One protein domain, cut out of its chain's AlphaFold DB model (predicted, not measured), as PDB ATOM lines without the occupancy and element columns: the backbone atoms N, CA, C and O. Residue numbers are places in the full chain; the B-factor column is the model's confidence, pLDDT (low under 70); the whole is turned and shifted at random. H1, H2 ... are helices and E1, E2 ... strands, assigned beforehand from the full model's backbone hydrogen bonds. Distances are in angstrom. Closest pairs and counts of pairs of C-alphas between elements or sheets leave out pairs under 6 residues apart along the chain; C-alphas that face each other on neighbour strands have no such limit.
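This is residues 185 to 282 of the 287 residues of the protein "Sulfatase domain-containing protein" of Anaerolineaceae bacterium (UniProt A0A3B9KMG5). A twisted four-stranded sheet has H1 packed slantwise over one face, making two layers, with long loops at opposite ends. The 98 printed residues run E1 E2 E3 E4 H1 H2, the strands in that order a meander, each antiparallel to the one before. Mixed in class, with under half in named elements, it is loose: radius of gyration of the C-alphas 15.6 A, spans 49 by 33 by 22 A.

Find the hairpin of E1, residues 185 to 188, and E2, residues 217 to 222: N 186 and O 219, 3.0 A, are within hydrogen-bond range. H1, residues 257 to 270, is on the sheet; C-alphas 264 and 218 are its closest to E2, 7.2 A. Every O i to N i+4 pair in the helices is within range.

Find C-alpha 185 at (70.552, 102.158, 83.598), where E1 begins; H1, 19.9 A long, ends at C-alpha 270, (67.765, 93.674, 92.558). H2 is residues 277 to 281.

Links E1 to E2 and E4 to H1 are long; residues 195 to 200 have pLDDT under 70.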
ATOM      1  N   VAL A 185      69.912 101.966  82.291       92.06
ATOM      2  CA  VAL A 185      70.552 102.158  83.598       92.06
ATOM      3  C   VAL A 185      72.025 101.781  83.513       92.06
ATOM      4  O   VAL A 185      72.374 100.718  83.007       92.06
ATOM      5  N   SER A 186      72.899 102.642  84.028       91.12
ATOM      6  CA  SER A 186      74.342 102.401  84.058       91.12
ATOM      7  C   SER A 186      74.948 102.785  85.400       91.12
ATOM      8  O   SER A 186      74.409 103.610  86.133       91.12
ATOM      9  N   PHE A 187      76.102 102.208  85.708       91.25
ATOM     10  CA  PHE A 187      76.891 102.548  86.887       91.25
ATOM     11  C   PHE A 187      78.221 103.155  86.461       91.25
ATOM     12  O   PHE A 187      78.715 102.881  85.366       91.25
ATOM     13  N   GLY A 188      78.816 103.968  87.326       88.25
ATOM     14  CA  GLY A 188      80.139 104.519  87.075       88.25
ATOM     15  C   GLY A 188      80.996 104.627  88.323       88.25
ATOM     16  O   GLY A 188      80.509 104.538  89.450       88.25
ATOM     17  N   GLN A 189      82.288 104.822  88.073       85.75
ATOM     18  CA  GLN A 189      83.325 105.014  89.079       85.75
ATOM     19  C   GLN A 189      84.125 106.291  88.778       85.75
ATOM     20  O   GLN A 189      84.217 106.717  87.623       85.75
ATOM     21  N   ARG A 190      84.703 106.886  89.818       83.62
ATOM     22  CA  ARG A 190      85.615 108.035  89.829       83.62
ATOM     23  C   ARG A 190      86.922 107.729  90.561       83.62
ATOM     24  O   ARG A 190      87.906 108.422  90.325       83.62
ATOM     25  N   HIS A 191      86.934 106.728  91.440       83.88
ATOM     26  CA  HIS A 191      88.048 106.454  92.354       83.88
ATOM     27  C   HIS A 191      89.065 105.424  91.840       83.88
ATOM     28  O   HIS A 191      89.767 104.786  92.630       83.88
ATOM     29  N   ALA A 192      89.175 105.242  90.523       79.06
ATOM     30  CA  ALA A 192      90.254 104.444  89.956       79.06
ATOM     31  C   ALA A 192      91.576 105.235  89.909       79.06
ATOM     32  O   ALA A 192      91.655 106.308  89.314       79.06
ATOM     33  N   ASP A 193      92.635 104.670  90.491       76.00
ATOM     34  CA  ASP A 193      93.998 105.186  90.365       76.00
ATOM     35  C   ASP A 193      94.631 104.635  89.084       76.00
ATOM     36  O   ASP A 193      94.938 103.442  88.980       76.00
ATOM     37  N   CYS A 194      94.815 105.530  88.118       72.19
ATOM     38  CA  CYS A 194      95.453 105.261  86.833       72.19
ATOM     39  C   CYS A 194      96.902 105.772  86.754       72.19
ATOM     40  O   CYS A 194      97.567 105.524  85.750       72.19
ATOM     41  N   GLU A 195      97.385 106.515  87.755       64.81
ATOM     42  CA  GLU A 195      98.670 107.226  87.689       64.81
ATOM     43  C   GLU A 195      99.814 106.419  88.311       64.81
ATOM     44  O   GLU A 195     100.935 106.443  87.801       64.81
ATOM     45  N   ASN A 196      99.548 105.665  89.384       58.03
ATOM     46  CA  ASN A 196     100.605 104.995  90.152       58.03
ATOM     47  C   ASN A 196     100.831 103.523  89.784       58.03
ATOM     48  O   ASN A 196     101.717 102.880  90.351       58.03
ATOM     49  N   ASN A 197     100.060 102.969  88.843       53.41
ATOM     50  CA  ASN A 197     100.117 101.549  88.505       53.41
ATOM     51  C   ASN A 197     100.627 101.313  87.085       53.41
ATOM     52  O   ASN A 197     100.048 101.753  86.098       53.41
ATOM     53  N   SER A 198     101.705 100.533  86.981       50.28
ATOM     54  CA  SER A 198     102.436 100.231  85.740       50.28
ATOM     55  C   SER A 198     101.666  99.362  84.730       50.28
ATOM     56  O   SER A 198     102.271  98.859  83.788       50.28
ATOM     57  N   GLY A 199     100.367  99.129  84.941       54.72
ATOM     58  CA  GLY A 199      99.568  98.157  84.188       54.72
ATOM     59  C   GLY A 199      98.063  98.440  84.156       54.72
ATOM     60  O   GLY A 199      97.292  97.519  83.895       54.72
ATOM     61  N   GLY A 200      97.634  99.676  84.434       65.31
ATOM     62  CA  GLY A 200      96.241 100.106  84.268       65.31
ATOM     63  C   GLY A 200      95.617 100.753  85.503       65.31
ATOM     64  O   GLY A 200      96.237 100.857  86.558       65.31
ATOM     65  N   CYS A 201      94.369 101.190  85.339       72.06
ATOM     66  CA  CYS A 201      93.567 101.789  86.396       72.06
ATOM     67  C   CYS A 201      93.074 100.723  87.377       72.06
ATOM     68  O   CYS A 201      92.485  99.724  86.961       72.06
ATOM     69  N   VAL A 202      93.272 100.939  88.675       76.94
ATOM     70  CA  VAL A 202      92.795 100.026  89.725       76.94
ATOM     71  C   VAL A 202      92.047 100.784  90.808       76.94
ATOM     72  O   VAL A 202      92.390 101.913  91.154       76.94
ATOM     73  N   ILE A 203      91.027 100.144  91.372       80.06
ATOM     74  CA  ILE A 203      90.301 100.681  92.522       80.06
ATOM     75  C   ILE A 203      91.105 100.359  93.774       80.06
ATOM     76  O   ILE A 203      91.433  99.198  94.039       80.06
ATOM     77  N   MET A 204      91.439 101.390  94.547       77.00
ATOM     78  CA  MET A 204      92.153 101.204  95.804       77.00
ATOM     79  C   MET A 204      91.274 100.450  96.804       77.00
ATOM     80  O   MET A 204      90.082 100.722  96.936       77.00
ATOM     81  N   GLY A 205      91.867  99.521  97.558       77.75
ATOM     82  CA  GLY A 205      91.124  98.690  98.518       77.75
ATOM     83  C   GLY A 205      90.389  99.488  99.605       77.75
ATOM     84  O   GLY A 205      89.481  98.970 100.245       77.75
ATOM     85  N   GLU A 206      90.749 100.757  99.810       80.69
ATOM     86  CA  GLU A 206      90.035 101.657 100.713       80.69
ATOM     87  C   GLU A 206      88.672 102.131 100.188       80.69
ATOM     88  O   GLU A 206      87.825 102.465 101.021       80.69
ATOM     89  N   TYR A 207      88.463 102.119  98.866       79.81
ATOM     90  CA  TYR A 207      87.208 102.492  98.206       79.81
ATOM     91  C   TYR A 207      86.281 101.301  97.999       79.81
ATOM     92  O   TYR A 207      85.074 101.467  98.051       79.81
ATOM     93  N   TYR A 208      86.821 100.087  97.876       82.44
ATOM     94  CA  TYR A 208      86.034  98.860  97.742       82.44
ATOM     95  C   TYR A 208      85.360  98.448  99.068       82.44
ATOM     96  O   TYR A 208      85.756  97.479  99.722       82.44
ATOM     97  N   LYS A 209      84.354  99.211  99.506       84.38
ATOM     98  CA  LYS A 209      83.642  99.014 100.777       84.38
ATOM     99  C   LYS A 209      82.120  99.047 100.599       84.38
ATOM    100  O   LYS A 209      81.622  99.737  99.713       84.38
ATOM    101  N   PRO A 210      81.363  98.352 101.467       87.38
ATOM    102  CA  PRO A 210      79.914  98.501 101.512       87.38
ATOM    103  C   PRO A 210      79.488  99.977 101.651       87.38
ATOM    104  O   PRO A 210      80.215 100.753 102.278       87.38
ATOM    105  N   PRO A 211      78.302 100.359 101.149       91.44
ATOM    106  CA  PRO A 211      77.308  99.468 100.547       91.44
ATOM    107  C   PRO A 211      77.472  99.251  99.041       91.44
ATOM    108  O   PRO A 211      77.034  98.219  98.555       91.44
ATOM    109  N   PHE A 212      78.116 100.166  98.308       92.12
ATOM    110  CA  PHE A 212      78.141 100.139  96.834       92.12
ATOM    111  C   PHE A 212      79.488  99.721  96.226       92.12
ATOM    112  O   PHE A 212      79.597  99.555  95.011       92.12
ATOM    113  N   TYR A 213      80.492  99.465  97.071       88.25
ATOM    114  CA  TYR A 213      81.801  98.928  96.708       88.25
ATOM    115  C   TYR A 213      82.555  99.777  95.687       88.25
ATOM    116  O   TYR A 213      83.328 100.639  96.061       88.25
ATOM    117  N   GLN A 214      82.392  99.492  94.401       86.88
ATOM    118  CA  GLN A 214      83.155 100.114  93.319       86.88
ATOM    119  C   GLN A 214      82.374 101.197  92.569       86.88
ATOM    120  O   GLN A 214      82.905 101.779  91.626       86.88
ATOM    121  N   PHE A 215      81.105 101.407  92.922       91.69
ATOM    122  CA  PHE A 215      80.223 102.322  92.211       91.69
ATOM    123  C   PHE A 215      80.031 103.617  92.989       91.69
ATOM    124  O   PHE A 215      79.536 103.610  94.112       91.69
ATOM    125  N   ASP A 216      80.363 104.724  92.334       91.75
ATOM    126  CA  ASP A 216      80.257 106.073  92.890       91.75
ATOM    127  C   ASP A 216      78.949 106.752  92.481       91.75
ATOM    128  O   ASP A 216      78.471 107.665  93.146       91.75
ATOM    129  N   PHE A 217      78.339 106.310  91.379       93.81
ATOM    130  CA  PHE A 217      77.052 106.818  90.918       93.81
ATOM    131  C   PHE A 217      76.301 105.796  90.060       93.81
ATOM    132  O   PHE A 217      76.898 104.945  89.394       93.81
ATOM    133  N   ILE A 218      74.979 105.947  90.032       95.69
ATOM    134  CA  ILE A 218      74.063 105.277  89.106       95.69
ATOM    135  C   ILE A 218      73.424 106.332  88.193       95.69
ATOM    136  O   ILE A 218      73.054 107.417  88.650       95.69
ATOM    137  N   ASN A 219      73.328 106.041  86.896       94.81
ATOM    138  CA  ASN A 219      72.689 106.898  85.898       94.81
ATOM    139  C   ASN A 219      71.490 106.200  85.277       94.81
ATOM    140  O   ASN A 219      71.451 104.975  85.176       94.81
ATOM    141  N   LEU A 220      70.556 107.011  84.799       94.44
ATOM    142  CA  LEU A 220      69.454 106.581  83.959       94.44
ATOM    143  C   LEU A 220      69.357 107.528  82.772       94.44
ATOM    144  O   LEU A 220      69.346 108.745  82.953       94.44
ATOM    145  N   VAL A 221      69.270 106.971  81.571       92.62
ATOM    146  CA  VAL A 221      68.887 107.705  80.365       92.62
ATOM    147  C   VAL A 221      67.505 107.229  79.953       92.62
ATOM    148  O   VAL A 221      67.239 106.029  79.888       92.62
ATOM    149  N   HIS A 222      66.612 108.181  79.717       93.06
ATOM    150  CA  HIS A 222      65.292 107.909  79.181       93.06
ATOM    151  C   HIS A 222      64.867 109.067  78.287       93.06
ATOM    152  O   HIS A 222      64.712 110.205  78.741       93.06
ATOM    153  N   CYS A 223      64.666 108.763  77.006       91.50
ATOM    154  CA  CYS A 223      64.354 109.763  75.995       91.50
ATOM    155  C   CYS A 223      65.421 110.877  75.945       91.50
ATOM    156  O   CYS A 223      66.618 110.598  75.914       91.50
ATOM    157  N   GLN A 224      64.995 112.141  75.935       92.75
ATOM    158  CA  GLN A 224      65.873 113.306  75.919       92.75
ATOM    159  C   GLN A 224      66.515 113.630  77.275       92.75
ATOM    160  O   GLN A 224      67.289 114.578  77.336       92.75
ATOM    161  N   ASN A 225      66.224 112.880  78.341       94.12
ATOM    162  CA  ASN A 225      66.687 113.196  79.688       94.12
ATOM    163  C   ASN A 225      67.711 112.178  80.191       94.12
ATOM    164  O   ASN A 225      67.608 110.975  79.938       94.12
ATOM    165  N   TRP A 226      68.667 112.669  80.972       94.19
ATOM    166  CA  TRP A 226      69.518 111.851  81.822       94.19
ATOM    167  C   TRP A 226      69.340 112.250  83.284       94.19
ATOM    168  O   TRP A 226      69.059 113.404  83.612       94.19
ATOM    169  N   TYR A 227      69.547 111.282  84.164       95.88
ATOM    170  CA  TYR A 227      69.457 111.430  85.606       95.88
ATOM    171  C   TYR A 227      70.634 110.716  86.255       95.88
ATOM    172  O   TYR A 227      71.119 109.706  85.738       95.88
ATOM    173  N   ARG A 228      71.090 111.222  87.396       95.75
ATOM    174  CA  ARG A 228      72.195 110.654  88.163       95.75
ATOM    175  C   ARG A 228      71.919 110.763  89.650       95.75
ATOM    176  O   ARG A 228      71.601 111.846  90.142       95.75
ATOM    177  N   LEU A 229      72.123 109.657  90.351       96.38
ATOM    178  CA  LEU A 229      72.208 109.609  91.802       96.38
ATOM    179  C   LEU A 229      73.648 109.274  92.193       96.38
ATOM    180  O   LEU A 229      74.183 108.238  91.791       96.38
ATOM    181  N   GLU A 230      74.268 110.155  92.970       95.44
ATOM    182  CA  GLU A 230      75.540 109.867  93.627       95.44
ATOM    183  C   GLU A 230      75.313 108.800  94.705       95.44
ATOM    184  O   GLU A 230      74.389 108.898  95.513       95.44
ATOM    185  N   LEU A 231      76.158 107.774  94.707       94.56
ATOM    186  CA  LEU A 231      76.133 106.658  95.654       94.56
ATOM    187  C   LEU A 231      77.077 106.895  96.842       94.56
ATOM    188  O   LEU A 231      77.273 106.019  97.680       94.56
ATOM    189  N   GLU A 232      77.597 108.113  96.964       90.81
ATOM    190  CA  GLU A 232      78.380 108.580  98.099       90.81
ATOM    191  C   GLU A 232      77.694 109.778  98.770       90.81
ATOM    192  O   GLU A 232      77.103 110.611  98.071       90.81
ATOM    193  N   PRO A 233      77.780 109.919 100.108       89.88
ATOM    194  CA  PRO A 233      77.265 111.092 100.804       89.88
ATOM    195  C   PRO A 233      77.808 112.397 100.194       89.88
ATOM    196  O   PRO A 233      79.012 112.511  99.968       89.88
ATOM    197  N   PRO A 234      76.960 113.417  99.962       93.00
ATOM    198  CA  PRO A 234      75.593 113.569 100.470       93.00
ATOM    199  C   PRO A 234      74.483 112.994  99.560       93.00
ATOM    200  O   PRO A 234      73.346 113.442  99.653       93.00
ATOM    201  N   TYR A 235      74.789 112.014  98.703       93.38
ATOM    202  CA  TYR A 235      73.842 111.303  97.830       93.38
ATOM    203  C   TYR A 235      73.052 112.230  96.899       93.38
ATOM    204  O   TYR A 235      71.829 112.154  96.781       93.38
ATOM    205  N   ASN A 236      73.761 113.157  96.254       94.25
ATOM    206  CA  ASN A 236      73.142 114.160  95.396       94.25
ATOM    207  C   ASN A 236      72.404 113.522  94.212       94.25
ATOM    208  O   ASN A 236      72.941 112.663  93.513       94.25
ATOM    209  N   PHE A 237      71.200 114.021  93.942       94.88
ATOM    210  CA  PHE A 237      70.450 113.718  92.730       94.88
ATOM    211  C   PHE A 237      70.575 114.875  91.738       94.88
ATOM    212  O   PHE A 237      70.438 116.043  92.106       94.88
ATOM    213  N   SER A 238      70.840 114.560  90.475       94.50
ATOM    214  CA  SER A 238      70.960 115.537  89.394       94.50
ATOM    215  C   SER A 238      70.318 115.018  88.115       94.50
ATOM    216  O   SER A 238      70.166 113.812  87.928       94.50
ATOM    217  N   GLN A 239      69.931 115.937  87.240       95.69
ATOM    218  CA  GLN A 239      69.330 115.619  85.953       95.69
ATOM    219  C   GLN A 239      69.719 116.655  84.905       95.69
ATOM    220  O   GLN A 239      70.124 117.773  85.238       95.69
ATOM    221  N   GLY A 240      69.534 116.301  83.643       93.69
ATOM    222  CA  GLY A 240      69.704 117.206  82.520       93.69
ATOM    223  C   GLY A 240      69.217 116.585  81.222       93.69
ATOM    224  O   GLY A 240      68.568 115.540  81.216       93.69
ATOM    225  N   GLU A 241      69.553 117.238  80.116       93.25
ATOM    226  CA  GLU A 241      69.174 116.790  78.781       93.25
ATOM    227  C   GLU A 241      70.348 116.113  78.070       93.25
ATOM    228  O   GLU A 241      71.513 116.492  78.232       93.25
ATOM    229  N   VAL A 242      70.038 115.085  77.283       90.12
ATOM    230  CA  VAL A 242      70.983 114.415  76.392       90.12
ATOM    231  C   VAL A 242      71.223 115.314  75.187       90.12
ATOM    232  O   VAL A 242      70.302 115.635  74.432       90.12
ATOM    233  N   GLU A 243      72.480 115.685  74.973       87.81
ATOM    234  CA  GLU A 243      72.853 116.548  73.862       87.81
ATOM    235  C   GLU A 243      72.483 115.909  72.509       87.81
ATOM    236  O   GLU A 243      72.761 114.732  72.244       87.81
ATOM    237  N   ASN A 244      71.850 116.693  71.631       86.94
ATOM    238  CA  ASN A 244      71.462 116.275  70.281       86.94
ATOM    239  C   ASN A 244      70.626 114.975  70.258       86.94
ATOM    240  O   ASN A 244      70.843 114.091  69.418       86.94
ATOM    241  N   TYR A 245      69.700 114.796  71.207       88.44
ATOM    242  CA  TYR A 245      68.757 113.678  71.174       88.44
ATOM    243  C   TYR A 245      67.836 113.777  69.948       88.44
ATOM    244  O   TYR A 245      67.294 114.837  69.652       88.44
ATOM    245  N   LEU A 246      67.695 112.681  69.197       87.50
ATOM    246  CA  LEU A 246      67.093 112.723  67.858       87.50
ATOM    247  C   LEU A 246      65.568 112.572  67.862       87.50
ATOM    248  O   LEU A 246      64.927 113.020  66.914       87.50
ATOM    249  N   ASN A 247      64.995 111.938  68.886       88.38
ATOM    250  CA  ASN A 247      63.576 111.579  68.905       88.38
ATOM    251  C   ASN A 247      62.922 111.819  70.278       88.38
ATOM    252  O   ASN A 247      62.576 110.851  70.956       88.38
ATOM    253  N   PRO A 248      62.797 113.083  70.731       91.12
ATOM    254  CA  PRO A 248      62.291 113.401  72.065       91.12
ATOM    255  C   PRO A 248      60.891 112.828  72.300       91.12
ATOM    256  O   PRO A 248      60.048 112.781  71.403       91.12
ATOM    257  N   CYS A 249      60.646 112.408  73.534       91.12
ATOM    258  CA  CYS A 249      59.368 111.859  73.957       91.12
ATOM    259  C   CYS A 249      58.359 112.959  74.267       91.12
ATOM    260  O   CYS A 249      58.734 114.093  74.594       91.12
ATOM    261  N   ALA A 250      57.074 112.610  74.175       92.44
ATOM    262  CA  ALA A 250      56.015 113.502  74.622       92.44
ATOM    263  C   ALA A 250      56.138 113.732  76.133       92.44
ATOM    264  O   ALA A 250      56.577 112.847  76.861       92.44
ATOM    265  N   GLU A 251      55.707 114.896  76.620       92.06
ATOM    266  CA  GLU A 251      55.792 115.246  78.046       92.06
ATOM    267  C   GLU A 251      55.114 114.201  78.951       92.06
ATOM    268  O   GLU A 251      55.641 113.858  80.000       92.06
ATOM    269  N   SER A 252      54.007 113.608  78.491       92.44
ATOM    270  CA  SER A 252      53.289 112.536  79.194       92.44
ATOM    271  C   SER A 252      54.038 111.202  79.281       92.44
ATOM    272  O   SER A 252      53.597 110.315  80.003       92.44
ATOM    273  N   GLU A 253      55.097 111.019  78.494       91.06
ATOM    274  CA  GLU A 253      55.949 109.826  78.517       91.06
ATOM    275  C   GLU A 253      57.211 110.046  79.364       91.06
ATOM    276  O   GLU A 253      57.957 109.099  79.588       91.06
ATOM    277  N   LEU A 254      57.503 111.278  79.798       93.50
ATOM    278  CA  LEU A 254      58.713 111.563  80.565       93.50
ATOM    279  C   LEU A 254      58.588 111.059  81.998       93.50
ATOM    280  O   LEU A 254      57.550 111.208  82.637       93.50
ATOM    281  N   LEU A 255      59.689 110.515  82.511       94.44
ATOM    282  CA  LEU A 255      59.770 110.074  83.895       94.44
ATOM    283  C   LEU A 255      59.908 111.278  84.825       94.44
ATOM    284  O   LEU A 255      60.762 112.154  84.634       94.44
ATOM    285  N   THR A 256      59.106 111.277  85.880       94.56
ATOM    286  CA  THR A 256      59.260 112.189  87.010       94.56
ATOM    287  C   THR A 256      60.512 111.830  87.825       94.56
ATOM    288  O   THR A 256      60.931 110.668  87.853       94.56
ATOM    289  N   PRO A 257      61.112 112.784  88.561       94.25
ATOM    290  CA  PRO A 257      62.230 112.483  89.457       94.25
ATOM    291  C   PRO A 257      61.913 111.379  90.484       94.25
ATOM    292  O   PRO A 257      62.784 110.573  90.813       94.25
ATOM    293  N   GLY A 258      60.665 111.306  90.961       94.38
ATOM    294  CA  GLY A 258      60.205 110.250  91.867       94.38
ATOM    295  C   GLY A 258      60.229 108.855  91.232       94.38
ATOM    296  O   GLY A 258      60.725 107.911  91.848       94.38
ATOM    297  N   GLU A 259      59.766 108.724  89.985       95.56
ATOM    298  CA  GLU A 259      59.824 107.461  89.231       95.56
ATOM    299  C   GLU A 259      61.267 107.034  88.958       95.56
ATOM    300  O   GLU A 259      61.612 105.867  89.142       95.56
ATOM    301  N   VAL A 260      62.142 107.976  88.601       96.50
ATOM    302  CA  VAL A 260      63.572 107.699  88.395       96.50
ATOM    303  C   VAL A 260      64.236 107.198  89.677       96.50
ATOM    304  O   VAL A 260      64.945 106.191  89.653       96.50
ATOM    305  N   LEU A 261      63.992 107.855  90.817       95.75
ATOM    306  CA  LEU A 261      64.508 107.403  92.111       95.75
ATOM    307  C   LEU A 261      63.996 106.001  92.467       95.75
ATOM    308  O   LEU A 261      64.754 105.198  93.010       95.75
ATOM    309  N   ALA A 262      62.739 105.679  92.147       95.44
ATOM    310  CA  ALA A 262      62.202 104.336  92.334       95.44
ATOM    311  C   ALA A 262      62.925 103.303  91.453       95.44
ATOM    312  O   ALA A 262      63.286 102.236  91.949       95.44
ATOM    313  N   ILE A 263      63.213 103.630  90.187       96.06
ATOM    314  CA  ILE A 263      63.996 102.764  89.290       96.06
ATOM    315  C   ILE A 263      65.397 102.517  89.861       96.06
ATOM    316  O   ILE A 263      65.825 101.365  89.929       96.06
ATOM    317  N   PHE A 264      66.089 103.555  90.342       96.62
ATOM    318  CA  PHE A 264      67.399 103.393  90.980       96.62
ATOM    319  C   PHE A 264      67.346 102.490  92.212       96.62
ATOM    320  O   PHE A 264      68.138 101.553  92.313       96.62
ATOM    321  N   LYS A 265      66.393 102.714  93.124       95.19
ATOM    322  CA  LYS A 265      66.226 101.887  94.332       95.19
ATOM    323  C   LYS A 265      65.930 100.429  93.974       95.19
ATOM    324  O   LYS A 265      66.531  99.523  94.549       95.19
ATOM    325  N   ASN A 266      65.054 100.198  92.996       95.00
ATOM    326  CA  ASN A 266      64.718  98.856  92.529       95.00
ATOM    327  C   ASN A 266      65.925  98.160  91.902       95.00
ATOM    328  O   ASN A 266      66.184  97.005  92.228       95.00
ATOM    329  N   ARG A 267      66.694  98.865  91.061       94.69
ATOM    330  CA  ARG A 267      67.906  98.313  90.447       94.69
ATOM    331  C   ARG A 267      68.940  97.932  91.502       94.69
ATOM    332  O   ARG A 267      69.413  96.804  91.498       94.69
ATOM    333  N   LEU A 268      69.241  98.843  92.427       95.19
ATOM    334  CA  LEU A 268      70.194  98.594  93.510       95.19
ATOM    335  C   LEU A 268      69.771  97.399  94.377       95.19
ATOM    336  O   LEU A 268      70.594  96.552  94.708       95.19
ATOM    337  N   THR A 269      68.478  97.301  94.698       94.56
ATOM    338  CA  THR A 269      67.930  96.177  95.473       94.56
ATOM    339  C   THR A 269      68.036  94.859  94.704       94.56
ATOM    340  O   THR A 269      68.436  93.849  95.276       94.56
ATOM    341  N   ALA A 270      67.694  94.859  93.411       92.81
ATOM    342  CA  ALA A 270      67.765  93.674  92.558       92.81
ATOM    343  C   ALA A 270      69.203  93.160  92.393       92.81
ATOM    344  O   ALA A 270      69.423  91.952  92.388       92.81
ATOM    345  N   ASP A 271      70.174  94.074  92.336       92.00
ATOM    346  CA  ASP A 271      71.604  93.753  92.290       92.00
ATOM    347  C   ASP A 271      72.180  93.360  93.672       92.00
ATOM    348  O   ASP A 271      73.346  92.980  93.773       92.00
ATOM    349  N   GLY A 272      71.368  93.402  94.737       93.19
ATOM    350  CA  GLY A 272      71.733  92.929  96.076       93.19
ATOM    351  C   GLY A 272      72.492  93.938  96.941       93.19
ATOM    352  O   GLY A 272      73.164  93.529  97.887       93.19
ATOM    353  N   PHE A 273      72.410  95.235  96.637       94.56
ATOM    354  CA  PHE A 273      73.040  96.281  97.446       94.56
ATOM    355  C   PHE A 273      72.215  96.641  98.689       94.56
ATOM    356  O   PHE A 273      70.995  96.804  98.625       94.56
ATOM    357  N   ASP A 274      72.904  96.863  99.811       92.50
ATOM    358  CA  ASP A 274      72.307  97.372 101.049       92.50
ATOM    359  C   ASP A 274      72.105  98.894 100.962       92.50
ATOM    360  O   ASP A 274      73.032  99.674 101.172       92.50
ATOM    361  N   ILE A 275      70.892  99.347 100.643       93.75
ATOM    362  CA  ILE A 275      70.622 100.776 100.414       93.75
ATOM    363  C   ILE A 275      70.579 101.552 101.751       93.75
ATOM    364  O   ILE A 275      69.753 101.226 102.608       93.75
ATOM    365  N   PRO A 276      71.395 102.614 101.935       93.06
ATOM    366  CA  PRO A 276      71.318 103.507 103.094       93.06
ATOM    367  C   PRO A 276      69.932 104.127 103.295       93.06
ATOM    368  O   PRO A 276      69.248 104.472 102.324       93.06
ATOM    369  N   SER A 277      69.553 104.355 104.557       91.00
ATOM    370  CA  SER A 277      68.304 105.038 104.935       91.00
ATOM    371  C   SER A 277      68.136 106.377 104.231       91.00
ATOM    372  O   SER A 277      67.052 106.690 103.762       91.00
ATOM    373  N   GLU A 278      69.221 107.126 104.084       91.69
ATOM    374  CA  GLU A 278      69.256 108.442 103.469       91.69
ATOM    375  C   GLU A 278      68.796 108.374 102.013       91.69
ATOM    376  O   GLU A 278      67.972 109.186 101.609       91.69
ATOM    377  N   ILE A 279      69.241 107.365 101.249       90.00
ATOM    378  CA  ILE A 279      68.776 107.134  99.874       90.00
ATOM    379  C   ILE A 279      67.322 106.649  99.866       90.00
ATOM    380  O   ILE A 279      66.541 107.063  99.009       90.00
ATOM    381  N   LEU A 280      66.924 105.783 100.801       88.19
ATOM    382  CA  LEU A 280      65.536 105.314 100.889       88.19
ATOM    383  C   LEU A 280      64.565 106.468 101.170       88.19
ATOM    384  O   LEU A 280      63.509 106.535 100.536       88.19
ATOM    385  N   GLU A 281      64.965 107.390 102.041       87.00
ATOM    386  CA  GLU A 281      64.238 108.597 102.433       87.00
ATOM    387  C   GLU A 281      64.322 109.723 101.396       87.00
ATOM    388  O   GLU A 281      63.526 110.659 101.483       87.00
ATOM    389  N   LEU A 282      65.207 109.634 100.386       84.75
ATOM    390  CA  LEU A 282      65.182 110.556  99.247       84.75
ATOM    391  C   LEU A 282      63.808 110.478  98.573       84.75
ATOM    392  O   LEU A 282      63.488 109.527  97.848       84.75
TER     393      LEU A 282